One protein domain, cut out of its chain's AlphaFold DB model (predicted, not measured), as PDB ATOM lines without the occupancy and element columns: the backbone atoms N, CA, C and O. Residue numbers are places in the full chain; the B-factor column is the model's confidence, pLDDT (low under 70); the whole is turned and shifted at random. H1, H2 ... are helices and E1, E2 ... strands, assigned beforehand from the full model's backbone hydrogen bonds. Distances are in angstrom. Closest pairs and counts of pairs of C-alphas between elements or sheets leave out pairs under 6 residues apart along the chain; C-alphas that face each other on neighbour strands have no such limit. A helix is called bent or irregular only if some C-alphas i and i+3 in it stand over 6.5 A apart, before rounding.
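What this domain is: This is residues 2 to 8 and 17 to 86 of the 107 residues of an uncharacterized protein of Lactobacillus farraginis DSM 18382 = JCM 14108 (UniProt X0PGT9). Two long helices, H2 and H3, run side by side in opposite directions as a helical hairpin, and a small two-stranded hairpin, E1 and E2, packs along H3. The short helix H1 sits beside E1 and close to H3, and the turn at residues 41 to 46 sticks out at one end of the long hairpin. The printed part has 77 residues, with named elements in the order H1, H2, H3, E1, E2; the two strands form an antiparallel sheet, and the class is mostly helix. The whole is compact, with a radius of gyration of the C-alphas of 13.1 A, and spans 39 by 31 by 18 A.

How they stand to each other: Start at residues 2 to 8, which are H1, and look next at residues 18 to 41, which are H2: the two are near each other, with 5 pairs of C-alphas within 10 A. Move on to H3, residues 45 to 66: H2 and H3 touch, closest at the C-alphas of Ala 39 and Ile 48, 6.1 A apart, with a shallow tilt of 15 degrees, opposite ways. H1 and H3 are close but not clearly touching, their closest C-alphas, Phe 8 and Met 58, being 7.8 A apart. Now find the hairpin of E1, residues 73 to 76, and E2, residues 79 to 82, antiparallel at 144 degrees, where N 74 and O 81 are 2.9 A apart and N 79 and O 76 are 3.0 A apart, within hydrogen-bond range. The closest C-alphas of H3 and E2 are those of Ser 53 and Lys 79, 5.6 A apart; for H1 and E1 they are Glu 5 and Met 75, 6.0 A apart. H2 is apart from E1 and from E2, and H1 is apart from E2. Every O i to N i+4 pair is within hydrogen-bond range in H1 and H3, and 18 of 20 are in H2.

Where its parts are: Find C-alpha 2 at (33.318, -56.871, -46.180), where H1 begins; it runs 9.9 A to C-alpha 8. H2 covers 34.0 A from C-alpha 18 to C-alpha 41 and is irregular, but only just: C-alphas 32 and 35 are 6.53 A apart. H3 starts at C-alpha 45, (19.323, -47.352, -44.105), and covers 32.0 A. E1 measures 9.4 A and E2 9.9 A, ending at C-alpha 82, (39.213, -51.470, -29.602).

The domain as a whole: The C-alphas farthest apart, Asn 43 and Gly 68, are 39.3 A apart. Residues 9 to 16 are not printed; across this cut, C-alphas 8 and 17 are 14.7 A apart. Of the links printed whole, H2 to H3 and E1 to E2 are tight, and H3 to E1 is short. The mean pLDDT of the printed part is 91.0, and residues 85 to 86 are under 70.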
ATOM      1  N   ARG A   2      32.422 -56.017 -46.997       89.31
ATOM      2  CA  ARG A   2      33.318 -56.871 -46.180       89.31
ATOM      3  C   ARG A   2      34.760 -56.988 -46.696       89.31
ATOM      4  O   ARG A   2      35.690 -57.066 -45.908       89.31
ATOM      5  N   GLN A   3      34.958 -56.927 -48.013       89.94
ATOM      6  CA  GLN A   3      36.297 -56.854 -48.610       89.94
ATOM      7  C   GLN A   3      37.074 -55.608 -48.164       89.94
ATOM      8  O   GLN A   3      38.259 -55.707 -47.876       89.94
ATOM      9  N   ILE A   4      36.399 -54.461 -48.053       89.81
ATOM     10  CA  ILE A   4      37.008 -53.196 -47.626       89.81
ATOM     11  C   ILE A   4      37.429 -53.282 -46.153       89.81
ATOM     12  O   ILE A   4      38.525 -52.851 -45.819       89.81
ATOM     13  N   GLU A   5      36.610 -53.906 -45.298       92.00
ATOM     14  CA  GLU A   5      36.961 -54.193 -43.896       92.00
ATOM     15  C   GLU A   5      38.234 -55.049 -43.787       92.00
ATOM     16  O   GLU A   5      39.183 -54.662 -43.106       92.00
ATOM     17  N   MET A   6      38.294 -56.182 -44.499       93.12
ATOM     18  CA  MET A   6      39.474 -57.060 -44.482       93.12
ATOM     19  C   MET A   6      40.726 -56.349 -44.994       93.12
ATOM     20  O   MET A   6      41.808 -56.492 -44.429       93.12
ATOM     21  N   LEU A   7      40.574 -55.579 -46.068       93.62
ATOM     22  CA  LEU A   7      41.659 -54.847 -46.696       93.62
ATOM     23  C   LEU A   7      42.207 -53.764 -45.767       93.62
ATOM     24  O   LEU A   7      43.414 -53.709 -45.560       93.62
ATOM     25  N   PHE A   8      41.327 -52.970 -45.150       94.31
ATOM     26  CA  PHE A   8      41.703 -51.984 -44.140       94.31
ATOM     27  C   PHE A   8      42.471 -52.632 -42.985       94.31
ATOM     28  O   PHE A   8      43.567 -52.191 -42.646       94.31
ATOM     29  N   THR A  17      53.386 -45.043 -45.846       94.75
ATOM     30  CA  THR A  17      53.998 -44.560 -47.091       94.75
ATOM     31  C   THR A  17      53.040 -43.628 -47.830       94.75
ATOM     32  O   THR A  17      51.825 -43.719 -47.647       94.75
ATOM     33  N   GLN A  18      53.566 -42.750 -48.689       93.00
ATOM     34  CA  GLN A  18      52.731 -41.860 -49.506       93.00
ATOM     35  C   GLN A  18      51.746 -42.657 -50.376       93.00
ATOM     36  O   GLN A  18      50.553 -42.386 -50.357       93.00
ATOM     37  N   GLU A  19      52.223 -43.719 -51.031       94.50
ATOM     38  CA  GLU A  19      51.394 -44.615 -51.847       94.50
ATOM     39  C   GLU A  19      50.224 -45.217 -51.056       94.50
ATOM     40  O   GLU A  19      49.103 -45.311 -51.557       94.50
ATOM     41  N   LEU A  20      50.462 -45.607 -49.797       94.44
ATOM     42  CA  LEU A  20      49.414 -46.139 -48.930       94.44
ATOM     43  C   LEU A  20      48.389 -45.061 -48.564       94.44
ATOM     44  O   LEU A  20      47.193 -45.352 -48.499       94.44
ATOM     45  N   VAL A  21      48.842 -43.830 -48.318       94.62
ATOM     46  CA  VAL A  21      47.966 -42.688 -48.032       94.62
ATOM     47  C   VAL A  21      47.097 -42.366 -49.245       94.62
ATOM     48  O   VAL A  21      45.880 -42.265 -49.092       94.62
ATOM     49  N   ASP A  22      47.680 -42.289 -50.439       95.81
ATOM     50  CA  ASP A  22      46.959 -42.003 -51.684       95.81
ATOM     51  C   ASP A  22      45.928 -43.097 -51.979       95.81
ATOM     52  O   ASP A  22      44.751 -42.831 -52.242       95.81
ATOM     53  N   TYR A  23      46.345 -44.358 -51.851       95.25
ATOM     54  CA  TYR A  23      45.458 -45.508 -51.966       95.25
ATOM     55  C   TYR A  23      44.283 -45.426 -50.980       95.25
ATOM     56  O   TYR A  23      43.122 -45.624 -51.355       95.25
ATOM     57  N   HIS A  24      44.570 -45.111 -49.717       94.62
ATOM     58  CA  HIS A  24      43.561 -44.988 -48.674       94.62
ATOM     59  C   HIS A  24      42.575 -43.850 -48.958       94.62
ATOM     60  O   HIS A  24      41.365 -44.037 -48.823       94.62
ATOM     61  N   GLN A  25      43.066 -42.685 -49.382       94.38
ATOM     62  CA  GLN A  25      42.228 -41.540 -49.734       94.38
ATOM     63  C   GLN A  25      41.302 -41.863 -50.910       94.38
ATOM     64  O   GLN A  25      40.104 -41.593 -50.831       94.38
ATOM     65  N   ASN A  26      41.812 -42.529 -51.949       94.56
ATOM     66  CA  ASN A  26      41.001 -42.991 -53.078       94.56
ATOM     67  C   ASN A  26      39.890 -43.950 -52.635       94.56
ATOM     68  O   ASN A  26      38.741 -43.828 -53.065       94.56
ATOM     69  N   LEU A  27      40.204 -44.876 -51.727       93.44
ATOM     70  CA  LEU A  27      39.225 -45.809 -51.176       93.44
ATOM     71  C   LEU A  27      38.134 -45.088 -50.364       93.44
ATOM     72  O   LEU A  27      36.952 -45.387 -50.534       93.44
ATOM     73  N   VAL A  28      38.507 -44.118 -49.523       94.38
ATOM     74  CA  VAL A  28      37.550 -43.296 -48.759       94.38
ATOM     75  C   VAL A  28      36.681 -42.442 -49.686       94.38
ATOM     76  O   VAL A  28      35.475 -42.336 -49.462       94.38
ATOM     77  N   ASN A  29      37.257 -41.869 -50.741       93.88
ATOM     78  CA  ASN A  29      36.512 -41.082 -51.720       93.88
ATOM     79  C   ASN A  29      35.476 -41.942 -52.445       93.88
ATOM     80  O   ASN A  29      34.305 -41.575 -52.479       93.88
ATOM     81  N   ARG A  30      35.858 -43.142 -52.897       91.44
ATOM     82  CA  ARG A  30      34.941 -44.093 -53.541       91.44
ATOM     83  C   ARG A  30      33.793 -44.542 -52.629       91.44
ATOM     84  O   ARG A  30      32.672 -44.754 -53.090       91.44
ATOM     85  N   LEU A  31      34.054 -44.682 -51.325       90.50
ATOM     86  CA  LEU A  31      33.012 -44.951 -50.328       90.50
ATOM     87  C   LEU A  31      32.012 -43.790 -50.220       90.50
ATOM     88  O   LEU A  31      30.812 -44.035 -50.117       90.50
ATOM     89  N   LYS A  32      32.500 -42.542 -50.248       90.12
ATOM     90  CA  LYS A  32      31.686 -41.320 -50.140       90.12
ATOM     91  C   LYS A  32      30.884 -41.005 -51.401       90.12
ATOM     92  O   LYS A  32      29.800 -40.441 -51.275       90.12
ATOM     93  N   THR A  33      31.409 -41.324 -52.583       91.88
ATOM     94  CA  THR A  33      30.752 -41.041 -53.864       91.88
ATOM     95  C   THR A  33      29.883 -42.221 -54.288       91.88
ATOM     96  O   THR A  33      28.698 -42.273 -53.960       91.88
ATOM     97  N   ASP A  34      30.482 -43.199 -54.954       87.31
ATOM     98  CA  ASP A  34      29.781 -44.196 -55.757       87.31
ATOM     99  C   ASP A  34      28.962 -45.124 -54.862       87.31
ATOM    100  O   ASP A  34      27.794 -45.412 -55.116       87.31
ATOM    101  N   ILE A  35      29.576 -45.573 -53.764       84.19
ATOM    102  CA  ILE A  35      28.985 -46.590 -52.894       84.19
ATOM    103  C   ILE A  35      27.897 -45.975 -52.004       84.19
ATOM    104  O   ILE A  35      26.867 -46.608 -51.770       84.19
ATOM    105  N   MET A  36      28.081 -44.733 -51.546       87.75
ATOM    106  CA  MET A  36      27.054 -43.997 -50.806       87.75
ATOM    107  C   MET A  36      25.842 -43.683 -51.686       87.75
ATOM    108  O   MET A  36      24.708 -43.854 -51.242       87.75
ATOM    109  N   GLN A  37      26.061 -43.242 -52.928       89.25
ATOM    110  CA  GLN A  37      24.970 -42.991 -53.869       89.25
ATOM    111  C   GLN A  37      24.193 -44.277 -54.167       89.25
ATOM    112  O   GLN A  37      22.974 -44.282 -54.020       89.25
ATOM    113  N   ALA A  38      24.886 -45.383 -54.454       86.75
ATOM    114  CA  ALA A  38      24.245 -46.682 -54.655       86.75
ATOM    115  C   ALA A  38      23.431 -47.131 -53.425       86.75
ATOM    116  O   ALA A  38      22.286 -47.555 -53.559       86.75
ATOM    117  N   ALA A  39      23.968 -46.972 -52.209       87.69
ATOM    118  CA  ALA A  39      23.256 -47.325 -50.978       87.69
ATOM    119  C   ALA A  39      21.993 -46.475 -50.743       87.69
ATOM    120  O   ALA A  39      21.002 -46.991 -50.225       87.69
ATOM    121  N   LYS A  40      22.017 -45.193 -51.135       88.25
ATOM    122  CA  LYS A  40      20.837 -44.315 -51.112       88.25
ATOM    123  C   LYS A  40      19.791 -44.756 -52.135       88.25
ATOM    124  O   LYS A  40      18.615 -44.800 -51.794       88.25
ATOM    125  N   SER A  41      20.212 -45.131 -53.343       89.25
ATOM    126  CA  SER A  41      19.317 -45.644 -54.390       89.25
ATOM    127  C   SER A  41      18.659 -46.971 -54.010       89.25
ATOM    128  O   SER A  41      17.481 -47.168 -54.284       89.25
ATOM    129  N   GLU A  42      19.387 -47.863 -53.333       85.62
ATOM    130  CA  GLU A  42      18.850 -49.130 -52.815       85.62
ATOM    131  C   GLU A  42      17.920 -48.941 -51.598       85.62
ATOM    132  O   GLU A  42      17.250 -49.884 -51.188       85.62
ATOM    133  N   ASN A  43      17.875 -47.733 -51.018       86.38
ATOM    134  CA  ASN A  43      17.034 -47.352 -49.881       86.38
ATOM    135  C   ASN A  43      17.156 -48.301 -48.671       86.38
ATOM    136  O   ASN A  43      16.171 -48.660 -48.026       86.38
ATOM    137  N   VAL A  44      18.390 -48.720 -48.363       87.00
ATOM    138  CA  VAL A  44      18.708 -49.582 -47.213       87.00
ATOM    139  C   VAL A  44      19.436 -48.756 -46.140       87.00
ATOM    140  O   VAL A  44      20.660 -48.596 -46.219       87.00
ATOM    141  N   PRO A  45      18.741 -48.264 -45.096       87.88
ATOM    142  CA  PRO A  45      19.323 -47.352 -44.105       87.88
ATOM    143  C   PRO A  45      20.528 -47.945 -43.371       87.88
ATOM    144  O   PRO A  45      21.520 -47.265 -43.123       87.88
ATOM    145  N   THR A  46      20.494 -49.250 -43.092       89.31
ATOM    146  CA  THR A  46      21.591 -49.949 -42.410       89.31
ATOM    147  C   THR A  46      22.891 -49.923 -43.212       89.31
ATOM    148  O   THR A  46      23.971 -49.865 -42.624       89.31
ATOM    149  N   ARG A  47      22.825 -49.917 -44.551       88.19
ATOM    150  CA  ARG A  47      24.018 -49.785 -45.402       88.19
ATOM    151  C   ARG A  47      24.615 -48.389 -45.312       88.19
ATOM    152  O   ARG A  47      25.835 -48.288 -45.230       88.19
ATOM    153  N   ILE A  48      23.777 -47.356 -45.276       91.31
ATOM    154  CA  ILE A  48      24.210 -45.963 -45.121       91.31
ATOM    155  C   ILE A  48      24.929 -45.796 -43.780       91.31
ATOM    156  O   ILE A  48      26.083 -45.375 -43.757       91.31
ATOM    157  N   THR A  49      24.321 -46.250 -42.681       92.25
ATOM    158  CA  THR A  49      24.940 -46.186 -41.346       92.25
ATOM    159  C   THR A  49      26.267 -46.948 -41.282       92.25
ATOM    160  O   THR A  49      27.237 -46.480 -40.684       92.25
ATOM    161  N   ASN A  50      26.344 -48.122 -41.916       92.31
ATOM    162  CA  ASN A  50      27.585 -48.894 -41.969       92.31
ATOM    163  C   ASN A  50      28.673 -48.170 -42.779       92.31
ATOM    164  O   ASN A  50      29.823 -48.144 -42.350       92.31
ATOM    165  N   LEU A  51      28.328 -47.547 -43.911       92.31
ATOM    166  CA  LEU A  51      29.264 -46.756 -44.718       92.31
ATOM    167  C   LEU A  51      29.799 -45.546 -43.954       92.31
ATOM    168  O   LEU A  51      31.007 -45.312 -43.946       92.31
ATOM    169  N   GLU A  52      28.920 -44.805 -43.285       93.19
ATOM    170  CA  GLU A  52      29.305 -43.671 -42.442       93.19
ATOM    171  C   GLU A  52      30.260 -44.105 -41.331       93.19
ATOM    172  O   GLU A  52      31.288 -43.462 -41.103       93.19
ATOM    173  N   SER A  53      29.968 -45.239 -40.685       94.44
ATOM    174  CA  SER A  53      30.848 -45.799 -39.665       94.44
ATOM    175  C   SER A  53      32.220 -46.149 -40.245       94.44
ATOM    176  O   SER A  53      33.230 -45.705 -39.700       94.44
ATOM    177  N   MET A  54      32.281 -46.829 -41.395       94.25
ATOM    178  CA  MET A  54      33.548 -47.158 -42.062       94.25
ATOM    179  C   MET A  54      34.366 -45.916 -42.404       94.25
ATOM    180  O   MET A  54      35.553 -45.863 -42.084       94.25
ATOM    181  N   ILE A  55      33.737 -44.910 -43.019       94.44
ATOM    182  CA  ILE A  55      34.390 -43.649 -43.392       94.44
ATOM    183  C   ILE A  55      34.974 -42.970 -42.153       94.44
ATOM    184  O   ILE A  55      36.105 -42.483 -42.198       94.44
ATOM    185  N   ASN A  56      34.242 -42.967 -41.038       95.31
ATOM    186  CA  ASN A  56      34.711 -42.398 -39.781       95.31
ATOM    187  C   ASN A  56      35.940 -43.155 -39.246       95.31
ATOM    188  O   ASN A  56      36.971 -42.537 -38.983       95.31
ATOM    189  N   VAL A  57      35.884 -44.492 -39.176       95.62
ATOM    190  CA  VAL A  57      37.021 -45.319 -38.729       95.62
ATOM    191  C   VAL A  57      38.264 -45.082 -39.586       95.62
ATOM    192  O   VAL A  57      39.349 -44.877 -39.046       95.62
ATOM    193  N   MET A  58      38.108 -45.094 -40.909       95.06
ATOM    194  CA  MET A  58      39.203 -44.914 -41.860       95.06
ATOM    195  C   MET A  58      39.822 -43.516 -41.752       95.06
ATOM    196  O   MET A  58      41.038 -43.384 -41.633       95.06
ATOM    197  N   THR A  59      38.984 -42.478 -41.672       94.75
ATOM    198  CA  THR A  59      39.436 -41.089 -41.489       94.75
ATOM    199  C   THR A  59      40.195 -40.925 -40.169       94.75
ATOM    200  O   THR A  59      41.278 -40.340 -40.130       94.75
ATOM    201  N   ARG A  60      39.660 -41.494 -39.082       94.62
ATOM    202  CA  ARG A  60      40.281 -41.459 -37.755       94.62
ATOM    203  C   ARG A  60      41.606 -42.216 -37.721       94.62
ATOM    204  O   ARG A  60      42.540 -41.763 -37.066       94.62
ATOM    205  N   TRP A  61      41.707 -43.350 -38.416       95.19
ATOM    206  CA  TRP A  61      42.961 -44.091 -38.557       95.19
ATOM    207  C   TRP A  61      44.054 -43.211 -39.162       95.19
ATOM    208  O   TRP A  61      45.123 -43.097 -38.563       95.19
ATOM    209  N   LEU A  62      43.771 -42.531 -40.278       94.69
ATOM    210  CA  LEU A  62      44.753 -41.665 -40.929       94.69
ATOM    211  C   LEU A  62      45.190 -40.524 -39.999       94.69
ATOM    212  O   LEU A  62      46.384 -40.297 -39.835       94.69
ATOM    213  N   GLN A  63      44.246 -39.867 -39.316       94.88
ATOM    214  CA  GLN A  63      44.553 -38.817 -38.332       94.88
ATOM    215  C   GLN A  63      45.458 -39.319 -37.194       94.88
ATOM    216  O   GLN A  63      46.438 -38.664 -36.840       94.88
ATOM    217  N   ILE A  64      45.163 -40.499 -36.637       93.81
ATOM    218  CA  ILE A  64      45.964 -41.116 -35.571       93.81
ATOM    219  C   ILE A  64      47.380 -41.420 -36.071       93.81
ATOM    220  O   ILE A  64      48.351 -41.067 -35.400       93.81
ATOM    221  N   ARG A  65      47.510 -42.011 -37.264       93.75
ATOM    222  CA  ARG A  65      48.809 -42.351 -37.855       93.75
ATOM    223  C   ARG A  65      49.640 -41.107 -38.172       93.75
ATOM    224  O   ARG A  65      50.830 -41.104 -37.873       93.75
ATOM    225  N   LEU A  66      49.017 -40.047 -38.692       92.88
ATOM    226  CA  LEU A  66      49.676 -38.758 -38.936       92.88
ATOM    227  C   LEU A  66      50.142 -38.086 -37.636       92.88
ATOM    228  O   LEU A  66      51.175 -37.429 -37.628       92.88
ATOM    229  N   SER A  67      49.441 -38.303 -36.518       94.31
ATOM    230  CA  SER A  67      49.874 -37.831 -35.191       94.31
ATOM    231  C   SER A  67      51.033 -38.634 -34.576       94.31
ATOM    232  O   SER A  67      51.403 -38.392 -33.429       94.31
ATOM    233  N   GLY A  68      51.571 -39.628 -35.292       92.00
ATOM    234  CA  GLY A  68      52.635 -40.510 -34.805       92.00
ATOM    235  C   GLY A  68      52.169 -41.571 -33.803       92.00
ATOM    236  O   GLY A  68      52.995 -42.259 -33.208       92.00
ATOM    237  N   LYS A  69      50.855 -41.726 -33.596       91.62
ATOM    238  CA  LYS A  69      50.292 -42.694 -32.646       91.62
ATOM    239  C   LYS A  69      49.913 -44.003 -33.352       91.62
ATOM    240  O   LYS A  69      49.450 -43.979 -34.495       91.62
ATOM    241  N   PRO A  70      50.053 -45.159 -32.681       90.81
ATOM    242  CA  PRO A  70      49.547 -46.422 -33.202       90.81
ATOM    243  C   PRO A  70      48.014 -46.455 -33.164       90.81
ATOM    244  O   PRO A  70      47.371 -45.892 -32.272       90.81
ATOM    245  N   PHE A  71      47.415 -47.156 -34.124       92.38
ATOM    246  CA  PHE A  71      45.972 -47.369 -34.165       92.38
ATOM    247  C   PHE A  71      45.591 -48.621 -33.361       92.38
ATOM    248  O   PHE A  71      45.638 -49.744 -33.860       92.38
ATOM    249  N   ASN A  72      45.204 -48.428 -32.096       89.69
ATOM    250  CA  ASN A  72      44.938 -49.506 -31.132       89.69
ATOM    251  C   ASN A  72      43.540 -50.144 -31.266       89.69
ATOM    252  O   ASN A  72      42.845 -50.393 -30.277       89.69
ATOM    253  N   GLY A  73      43.136 -50.441 -32.494       91.12
ATOM    254  CA  GLY A  73      41.902 -51.156 -32.784       91.12
ATOM    255  C   GLY A  73      41.884 -51.716 -34.197       91.12
ATOM    256  O   GLY A  73      42.890 -51.720 -34.911       91.12
ATOM    257  N   GLU A  74      40.716 -52.194 -34.596       93.00
ATOM    258  CA  GLU A  74      40.446 -52.706 -35.932       93.00
ATOM    259  C   GLU A  74      39.026 -52.354 -36.367       93.00
ATOM    260  O   GLU A  74      38.206 -51.891 -35.569       93.00
ATOM    261  N   MET A  75      38.734 -52.576 -37.642       94.31
ATOM    262  CA  MET A  75      37.370 -52.524 -38.138       94.31
ATOM    263  C   MET A  75      36.742 -53.913 -38.025       94.31
ATOM    264  O   MET A  75      37.273 -54.875 -38.569       94.31
ATOM    265  N   SER A  76      35.606 -54.029 -37.348       93.06
ATOM    266  CA  SER A  76      34.809 -55.255 -37.324       93.06
ATOM    267  C   SER A  76      33.345 -54.906 -37.508       93.06
ATOM    268  O   SER A  76      32.845 -53.983 -36.860       93.06
ATOM    269  N   HIS A  77      32.656 -55.622 -38.398       92.94
ATOM    270  CA  HIS A  77      31.258 -55.337 -38.734       92.94
ATOM    271  C   HIS A  77      31.057 -53.862 -39.107       92.94
ATOM    272  O   HIS A  77      30.115 -53.217 -38.643       92.94
ATOM    273  N   PHE A  78      31.978 -53.323 -39.915       93.44
ATOM    274  CA  PHE A  78      31.962 -51.931 -40.386       93.44
ATOM    275  C   PHE A  78      32.143 -50.856 -39.296       93.44
ATOM    276  O   PHE A  78      32.001 -49.673 -39.590       93.44
ATOM    277  N   LYS A  79      32.489 -51.240 -38.058       93.50
ATOM    278  CA  LYS A  79      32.646 -50.344 -36.899       93.50
ATOM    279  C   LYS A  79      34.037 -50.454 -36.285       93.50
ATOM    280  O   LYS A  79      34.721 -51.460 -36.448       93.50
ATOM    281  N   TYR A  80      34.449 -49.425 -35.548       93.44
ATOM    282  CA  TYR A  80      35.686 -49.470 -34.768       93.44
ATOM    283  C   TYR A  80      35.509 -50.387 -33.561       93.44
ATOM    284  O   TYR A  80      34.589 -50.198 -32.765       93.44
ATOM    285  N   VAL A  81      36.430 -51.331 -33.399       92.50
ATOM    286  CA  VAL A  81      36.536 -52.181 -32.217       92.50
ATOM    287  C   VAL A  81      37.921 -51.990 -31.616       92.50
ATOM    288  O   VAL A  81      38.938 -52.164 -32.287       92.50
ATOM    289  N   SER A  82      37.958 -51.613 -30.338       89.44
ATOM    290  CA  SER A  82      39.213 -51.470 -29.602       89.44
ATOM    291  C   SER A  82      39.859 -52.836 -29.391       89.44
ATOM    292  O   SER A  82      39.178 -53.820 -29.083       89.44
ATOM    293  N   ASN A  83      41.188 -52.902 -29.445       81.31
ATOM    294  CA  ASN A  83      41.906 -54.131 -29.102       81.31
ATOM    295  C   ASN A  83      41.645 -54.571 -27.650       81.31
ATOM    296  O   ASN A  83      41.618 -55.767 -27.373       81.31
ATOM    297  N   SER A  84      41.374 -53.626 -26.741       73.75
ATOM    298  CA  SER A  84      41.024 -53.914 -25.342       73.75
ATOM    299  C   SER A  84      39.644 -54.554 -25.164       73.75
ATOM    300  O   SER A  84      39.394 -55.190 -24.146       73.75
ATOM    301  N   THR A  85      38.745 -54.393 -26.138       65.25
ATOM    302  CA  THR A  85      37.373 -54.926 -26.074       65.25
ATOM    303  C   THR A  85      37.246 -56.347 -26.616       65.25
ATOM    304  O   THR A  85      36.168 -56.933 -26.536       65.25
ATOM    305  N   LYS A  86      38.327 -56.935 -27.150       62.00
ATOM    306  CA  LYS A  86      38.294 -58.322 -27.624       62.00
ATOM    307  C   LYS A  86      38.401 -59.285 -26.437       62.00
ATOM    308  O   LYS A  86      39.395 -59.222 -25.710       62.00
TER     309      LYS A  86